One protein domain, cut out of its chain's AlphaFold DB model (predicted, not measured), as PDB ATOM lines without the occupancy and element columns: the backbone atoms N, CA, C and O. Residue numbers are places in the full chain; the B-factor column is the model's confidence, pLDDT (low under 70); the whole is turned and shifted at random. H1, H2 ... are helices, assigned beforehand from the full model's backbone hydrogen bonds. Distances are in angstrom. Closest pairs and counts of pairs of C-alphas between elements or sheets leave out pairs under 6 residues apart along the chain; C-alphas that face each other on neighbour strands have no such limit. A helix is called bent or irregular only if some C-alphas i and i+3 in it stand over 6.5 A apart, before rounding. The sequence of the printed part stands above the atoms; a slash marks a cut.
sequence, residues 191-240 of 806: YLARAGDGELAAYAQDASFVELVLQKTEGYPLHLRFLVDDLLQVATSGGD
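AT A GLANCE: This is residues 191 to 240 of the 806 residues of the protein "HTH-type transcriptional regulator MalT" of bacterium HR15 (UniProt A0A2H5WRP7). Four helices follow one another round a small ring: a long helix, H4, makes one side, H3 meets the beginning of H4 at an open corner, and the short H2 and the uneven H1 close the way back to the later half of H4. H4 runs along the longest axis, and the turn between H3 and H4 sticks out, with residues 218 to 223 standing free. The printed part has 50 residues with four named helices, in the order H1, H2, H3, H4, and no named strand; its class is all helix, with 39 of the 50 residues in helices. The whole is compact, with a radius of gyration of the C-alphas of 10.1 A, and its outline is rounded, spanning 26 by 21 by 19 A.

IN THESE COORDINATES: The printed part begins with H1, residues 191 to 198, whose C-alpha of Tyr 191 is at (16.215, -2.802, -52.007). H1 is 9.7 A from first to last C-alpha and irregular: C-alphas 193 and 196 are 8.7 A apart, against about 5 A in a regular helix. After a tight link of 2 residues comes H2, residues 201 to 204, four residues in length. A second tight link of 2 residues leads to H3, residues 207 to 217, which measures 15.3 A from C-alpha 207 to C-alpha 217, the latter at (16.671, 8.017, -44.844). A tight link of 3 residues then leads to H4, residues 221 to 236, the longest helix by residues, at 22.4 A. H4 begins with C-alpha 221 at (22.179, 2.350, -45.509) and ends with C-alpha 236 at (2.662, -8.416, -43.523). Residues 237 to 240 follow it.

HOW THE PARTS SIT: H1 touches H2, with 9 pairs of C-alphas within 8 A; the closest C-alphas are those of Ala 193 and Ala 201, 4.0 A apart. H2 and H3 touch only at the corner by their link, and only just, with 3 pairs of C-alphas within 8 A; the closest C-alphas are those of Ala 204 and Val 210, 6.5 A apart. H3 and H4 also only just touch, with 3 pairs of C-alphas within 8 A, and H4 does so with residues 223 to 224 alone. Their closest C-alphas are those of Thr 217 and Leu 224, 5.8 A apart. H3 and H4 run opposite ways at a steep tilt of 54 degrees. H4 touches H1 with residues 228 to 232 alone, and the closest C-alphas are those of Gly 196 and Leu 232, 6.6 A apart. H1 and H4 run the same way at a steep tilt of 40 degrees. H1 and H3 are apart, and so are H2 and H4. In H3 and H4 every O i to N i+4 pair is within hydrogen-bond range. In H1 this holds for 1 of 4 pairs, and 2 of its 5 O i to N i+3 pairs are within range; H2 is too short for an O i to N i+4 pair.

THE WHOLE: The two C-alphas farthest apart are those of Tyr 220 and Gly 238, at 26.9 A, while those of Tyr 191 and Asp 240, the first and last printed, are 19.2 A apart. The printed part has no cut, and there is no long link. The mean pLDDT of the printed part is 89.5, and no printed residue is under 70. Of the four helices, H1 has a mean pLDDT of 84 and H3 one of 94.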
ATOM      1  N   TYR A 191      16.392  -2.373 -53.394       88.69
ATOM      2  CA  TYR A 191      16.215  -2.802 -52.007       88.69
ATOM      3  C   TYR A 191      14.747  -3.136 -51.733       88.69
ATOM      4  O   TYR A 191      14.437  -4.236 -51.282       88.69
ATOM      5  N   LEU A 192      13.832  -2.210 -52.040       89.50
ATOM      6  CA  LEU A 192      12.393  -2.392 -51.833       89.50
ATOM      7  C   LEU A 192      11.833  -3.537 -52.686       89.50
ATOM      8  O   LEU A 192      11.003  -4.305 -52.212       89.50
ATOM      9  N   ALA A 193      12.310  -3.692 -53.923       88.81
ATOM     10  CA  ALA A 193      11.860  -4.744 -54.830       88.81
ATOM     11  C   ALA A 193      12.180  -6.156 -54.320       88.81
ATOM     12  O   ALA A 193      11.424  -7.091 -54.576       88.81
ATOM     13  N   ARG A 194      13.301  -6.311 -53.610       86.19
ATOM     14  CA  ARG A 194      13.810  -7.606 -53.135       86.19
ATOM     15  C   ARG A 194      13.550  -7.853 -51.642       86.19
ATOM     16  O   ARG A 194      13.819  -8.950 -51.161       86.19
ATOM     17  N   ALA A 195      13.058  -6.855 -50.911       85.38
ATOM     18  CA  ALA A 195      12.760  -6.953 -49.485       85.38
ATOM     19  C   ALA A 195      11.588  -7.915 -49.212       85.38
ATOM     20  O   ALA A 195      10.572  -7.865 -49.907       85.38
ATOM     21  N   GLY A 196      11.733  -8.772 -48.190       73.81
ATOM     22  CA  GLY A 196      10.681  -9.690 -47.722       73.81
ATOM     23  C   GLY A 196      10.073 -10.557 -48.824       73.81
ATOM     24  O   GLY A 196       8.860 -10.588 -48.965       73.81
ATOM     25  N   ASP A 197      10.903 -11.174 -49.671       78.88
ATOM     26  CA  ASP A 197      10.462 -11.985 -50.821       78.88
ATOM     27  C   ASP A 197       9.534 -11.249 -51.816       78.88
ATOM     28  O   ASP A 197       8.753 -11.863 -52.543       78.88
ATOM     29  N   GLY A 198       9.649  -9.917 -51.891       80.69
ATOM     30  CA  GLY A 198       8.913  -9.075 -52.836       80.69
ATOM     31  C   GLY A 198       7.643  -8.435 -52.273       80.69
ATOM     32  O   GLY A 198       6.882  -7.835 -53.032       80.69
ATOM     33  N   GLU A 199       7.416  -8.493 -50.960       85.94
ATOM     34  CA  GLU A 199       6.269  -7.850 -50.294       85.94
ATOM     35  C   GLU A 199       6.195  -6.332 -50.519       85.94
ATOM     36  O   GLU A 199       5.102  -5.763 -50.573       85.94
ATOM     37  N   LEU A 200       7.342  -5.669 -50.708       89.25
ATOM     38  CA  LEU A 200       7.409  -4.234 -51.007       89.25
ATOM     39  C   LEU A 200       7.594  -3.917 -52.501       89.25
ATOM     40  O   LEU A 200       7.698  -2.744 -52.871       89.25
ATOM     41  N   ALA A 201       7.567  -4.918 -53.389       89.50
ATOM     42  CA  ALA A 201       7.865  -4.732 -54.812       89.50
ATOM     43  C   ALA A 201       6.890  -3.793 -55.538       89.50
ATOM     44  O   ALA A 201       7.289  -3.081 -56.458       89.50
ATOM     45  N   ALA A 202       5.627  -3.734 -55.103       88.88
ATOM     46  CA  ALA A 202       4.654  -2.788 -55.646       88.88
ATOM     47  C   ALA A 202       5.030  -1.324 -55.342       88.88
ATOM     48  O   ALA A 202       4.840  -0.454 -56.189       88.88
ATOM     49  N   TYR A 203       5.611  -1.059 -54.168       90.31
ATOM     50  CA  TYR A 203       6.042   0.280 -53.756       90.31
ATOM     51  C   TYR A 203       7.354   0.704 -54.420       90.31
ATOM     52  O   TYR A 203       7.570   1.892 -54.635       90.31
ATOM     53  N   ALA A 204       8.199  -0.252 -54.815       89.00
ATOM     54  CA  ALA A 204       9.412   0.024 -55.587       89.00
ATOM     55  C   ALA A 204       9.114   0.663 -56.961       89.00
ATOM     56  O   ALA A 204       9.955   1.375 -57.505       89.00
ATOM     57  N   GLN A 205       7.915   0.435 -57.513       90.31
ATOM     58  CA  GLN A 205       7.456   1.028 -58.777       90.31
ATOM     59  C   GLN A 205       6.800   2.412 -58.597       90.31
ATOM     60  O   GLN A 205       6.529   3.100 -59.582       90.31
ATOM     61  N   ASP A 206       6.535   2.840 -57.359       92.56
ATOM     62  CA  ASP A 206       5.962   4.151 -57.049       92.56
ATOM     63  C   ASP A 206       7.080   5.167 -56.783       92.56
ATOM     64  O   ASP A 206       7.639   5.243 -55.688       92.56
ATOM     65  N   ALA A 207       7.377   5.994 -57.789       90.94
ATOM     66  CA  ALA A 207       8.431   7.006 -57.709       90.94
ATOM     67  C   ALA A 207       8.263   7.963 -56.515       90.94
ATOM     68  O   ALA A 207       9.247   8.317 -55.871       90.94
ATOM     69  N   SER A 208       7.026   8.340 -56.176       94.00
ATOM     70  CA  SER A 208       6.769   9.252 -55.055       94.00
ATOM     71  C   SER A 208       7.001   8.592 -53.694       94.00
ATOM     72  O   SER A 208       7.421   9.251 -52.745       94.00
ATOM     73  N   PHE A 209       6.775   7.279 -53.598       94.56
ATOM     74  CA  PHE A 209       7.093   6.508 -52.401       94.56
ATOM     75  C   PHE A 209       8.608   6.363 -52.226       94.56
ATOM     76  O   PHE A 209       9.124   6.597 -51.135       94.56
ATOM     77  N   VAL A 210       9.329   6.028 -53.299       93.88
ATOM     78  CA  VAL A 210      10.796   5.894 -53.283       93.88
ATOM     79  C   VAL A 210      11.467   7.218 -52.917       93.88
ATOM     80  O   VAL A 210      12.369   7.233 -52.078       93.88
ATOM     81  N   GLU A 211      11.000   8.336 -53.477       93.19
ATOM     82  CA  GLU A 211      11.507   9.670 -53.145       93.19
ATOM     83  C   GLU A 211      11.291  10.002 -51.663       93.19
ATOM     84  O   GLU A 211      12.202  10.501 -51.003       93.19
ATOM     85  N   LEU A 212      10.135   9.633 -51.103       94.12
ATOM     86  CA  LEU A 212       9.869   9.797 -49.678       94.12
ATOM     87  C   LEU A 212      10.797   8.922 -48.818       94.12
ATOM     88  O   LEU A 212      11.338   9.416 -47.833       94.12
ATOM     89  N   VAL A 213      11.050   7.659 -49.186       94.12
ATOM     90  CA  VAL A 213      12.031   6.804 -48.482       94.12
ATOM     91  C   VAL A 213      13.419   7.443 -48.506       94.12
ATOM     92  O   VAL A 213      14.084   7.515 -47.468       94.12
ATOM     93  N   LEU A 214      13.852   7.946 -49.663       92.69
ATOM     94  CA  LEU A 214      15.150   8.598 -49.815       92.69
ATOM     95  C   LEU A 214      15.226   9.883 -48.980       92.69
ATOM     96  O   LEU A 214      16.230  10.114 -48.315       92.69
ATOM     97  N   GLN A 215      14.151  10.671 -48.935       93.81
ATOM     98  CA  GLN A 215      14.055  11.862 -48.094       93.81
ATOM     99  C   GLN A 215      14.144  11.521 -46.601       93.81
ATOM    100  O   GLN A 215      14.861  12.193 -45.867       93.81
ATOM    101  N   LYS A 216      13.431  10.489 -46.127       93.69
ATOM    102  CA  LYS A 216      13.451  10.103 -44.704       93.69
ATOM    103  C   LYS A 216      14.807   9.542 -44.280       93.69
ATOM    104  O   LYS A 216      15.266   9.827 -43.174       93.69
ATOM    105  N   THR A 217      15.425   8.739 -45.145       93.50
ATOM    106  CA  THR A 217      16.671   8.017 -44.844       93.50
ATOM    107  C   THR A 217      17.936   8.777 -45.207       93.50
ATOM    108  O   THR A 217      19.003   8.408 -44.727       93.50
ATOM    109  N   GLU A 218      17.835   9.794 -46.063       90.94
ATOM    110  CA  GLU A 218      18.961  10.535 -46.649       90.94
ATOM    111  C   GLU A 218      19.945   9.612 -47.403       90.94
ATOM    112  O   GLU A 218      21.122   9.917 -47.582       90.94
ATOM    113  N   GLY A 219      19.459   8.440 -47.836       87.06
ATOM    114  CA  GLY A 219      20.265   7.388 -48.456       87.06
ATOM    115  C   GLY A 219      21.246   6.700 -47.496       87.06
ATOM    116  O   GLY A 219      22.149   5.998 -47.957       87.06
ATOM    117  N   TYR A 220      21.098   6.875 -46.177       90.00
ATOM    118  CA  TYR A 220      21.933   6.214 -45.174       90.00
ATOM    119  C   TYR A 220      21.581   4.714 -45.061       90.00
ATOM    120  O   TYR A 220      20.471   4.382 -44.625       90.00
ATOM    121  N   PRO A 221      22.498   3.780 -45.402       88.88
ATOM    122  CA  PRO A 221      22.179   2.350 -45.509       88.88
ATOM    123  C   PRO A 221      21.657   1.710 -44.220       88.88
ATOM    124  O   PRO A 221      20.737   0.893 -44.263       88.88
ATOM    125  N   LEU A 222      22.229   2.074 -43.067       87.06
ATOM    126  CA  LEU A 222      21.817   1.503 -41.784       87.06
ATOM    127  C   LEU A 222      20.386   1.922 -41.419       87.06
ATOM    128  O   LEU A 222      19.598   1.078 -41.001       87.06
ATOM    129  N   HIS A 223      20.024   3.192 -41.633       91.12
ATOM    130  CA  HIS A 223      18.651   3.665 -41.428       91.12
ATOM    131  C   HIS A 223      17.682   2.996 -42.404       91.12
ATOM    132  O   HIS A 223      16.631   2.521 -41.977       91.12
ATOM    133  N   LEU A 224      18.056   2.894 -43.684       90.88
ATOM    134  CA  LEU A 224      17.233   2.239 -44.700       90.88
ATOM    135  C   LEU A 224      16.877   0.803 -44.302       90.88
ATOM    136  O   LEU A 224      15.710   0.434 -44.378       90.88
ATOM    137  N   ARG A 225      17.847   0.023 -43.811       88.88
ATOM    138  CA  ARG A 225      17.610  -1.348 -43.337       88.88
ATOM    139  C   ARG A 225      16.519  -1.408 -42.262       88.88
ATOM    140  O   ARG A 225      15.554  -2.146 -42.417       88.88
ATOM    141  N   PHE A 226      16.655  -0.621 -41.193       89.75
ATOM    142  CA  PHE A 226      15.690  -0.647 -40.087       89.75
ATOM    143  C   PHE A 226      14.312  -0.107 -40.482       89.75
ATOM    144  O   PHE A 226      13.306  -0.602 -39.977       89.75
ATOM    145  N   LEU A 227      14.266   0.889 -41.372       92.06
ATOM    146  CA  LEU A 227      13.011   1.417 -41.895       92.06
ATOM    147  C   LEU A 227      12.300   0.387 -42.778       92.06
ATOM    148  O   LEU A 227      11.096   0.203 -42.647       92.06
ATOM    149  N   VAL A 228      13.022  -0.303 -43.663       90.88
ATOM    150  CA  VAL A 228      12.433  -1.343 -44.518       90.88
ATOM    151  C   VAL A 228      11.893  -2.500 -43.679       90.88
ATOM    152  O   VAL A 228      10.789  -2.965 -43.952       90.88
ATOM    153  N   ASP A 229      12.603  -2.905 -42.623       89.00
ATOM    154  CA  ASP A 229      12.105  -3.908 -41.675       89.00
ATOM    155  C   ASP A 229      10.771  -3.482 -41.019       89.00
ATOM    156  O   ASP A 229       9.867  -4.311 -40.885       89.00
ATOM    157  N   ASP A 230      10.612  -2.197 -40.669       90.12
ATOM    158  CA  ASP A 230       9.350  -1.646 -40.141       90.12
ATOM    159  C   ASP A 230       8.230  -1.664 -41.191       90.12
ATOM    160  O   ASP A 230       7.099  -2.065 -40.907       90.12
ATOM    161  N   LEU A 231       8.533  -1.263 -42.428       92.31
ATOM    162  CA  LEU A 231       7.560  -1.247 -43.522       92.31
ATOM    163  C   LEU A 231       7.084  -2.660 -43.884       92.31
ATOM    164  O   LEU A 231       5.890  -2.855 -44.118       92.31
ATOM    165  N   LEU A 232       7.982  -3.650 -43.870       89.75
ATOM    166  CA  LEU A 232       7.644  -5.064 -44.054       89.75
ATOM    167  C   LEU A 232       6.696  -5.568 -42.963       89.75
ATOM    168  O   LEU A 232       5.721  -6.261 -43.253       89.75
ATOM    169  N   GLN A 233       6.923  -5.192 -41.703       87.94
ATOM    170  CA  GLN A 233       6.030  -5.577 -40.606       87.94
ATOM    171  C   GLN A 233       4.616  -5.004 -40.792       87.94
ATOM    172  O   GLN A 233       3.621  -5.687 -40.538       87.94
ATOM    173  N   VAL A 234       4.508  -3.761 -41.269       90.88
ATOM    174  CA  VAL A 234       3.212  -3.144 -41.583       90.88
ATOM    175  C   VAL A 234       2.547  -3.848 -42.769       90.88
ATOM    176  O   VAL A 234       1.356  -4.153 -42.689       90.88
ATOM    177  N   ALA A 235       3.303  -4.160 -43.825       88.88
ATOM    178  CA  ALA A 235       2.800  -4.846 -45.014       88.88
ATOM    179  C   ALA A 235       2.260  -6.250 -44.688       88.88
ATOM    180  O   ALA A 235       1.119  -6.567 -45.022       88.88
ATOM    181  N   THR A 236       3.038  -7.056 -43.960       86.94
ATOM    182  CA  THR A 236       2.662  -8.416 -43.523       86.94
ATOM    183  C   THR A 236       1.448  -8.434 -42.602       86.94
ATOM    184  O   THR A 236       0.645  -9.364 -42.644       86.94
ATOM    185  N   SER A 237       1.271  -7.383 -41.801       87.12
ATOM    186  CA  SER A 237       0.117  -7.227 -40.908       87.12
ATOM    187  C   SER A 237      -1.127  -6.661 -41.613       87.12
ATOM    188  O   SER A 237      -2.152  -6.451 -40.963       87.12
ATOM    189  N   GLY A 238      -1.057  -6.388 -42.924       85.25
ATOM    190  CA  GLY A 238      -2.146  -5.797 -43.711       85.25
ATOM    191  C   GLY A 238      -2.418  -4.318 -43.405       85.25
ATOM    192  O   GLY A 238      -3.522  -3.833 -43.650       85.25
ATOM    193  N   GLY A 239      -1.446  -3.610 -42.827       89.06
ATOM    194  CA  GLY A 239      -1.533  -2.188 -42.510       89.06
ATOM    195  C   GLY A 239      -1.194  -1.273 -43.693       89.06
ATOM    196  O   GLY A 239      -0.738  -1.710 -44.748       89.06
ATOM    197  N   ASP A 240      -1.399   0.031 -43.501       92.00
ATOM    198  CA  ASP A 240      -1.073   1.051 -44.505       92.00
ATOM    199  C   ASP A 240       0.416   1.433 -44.443       92.00
ATOM    200  O   ASP A 240       0.854   2.206 -43.583       92.00
TER     201      ASP A 240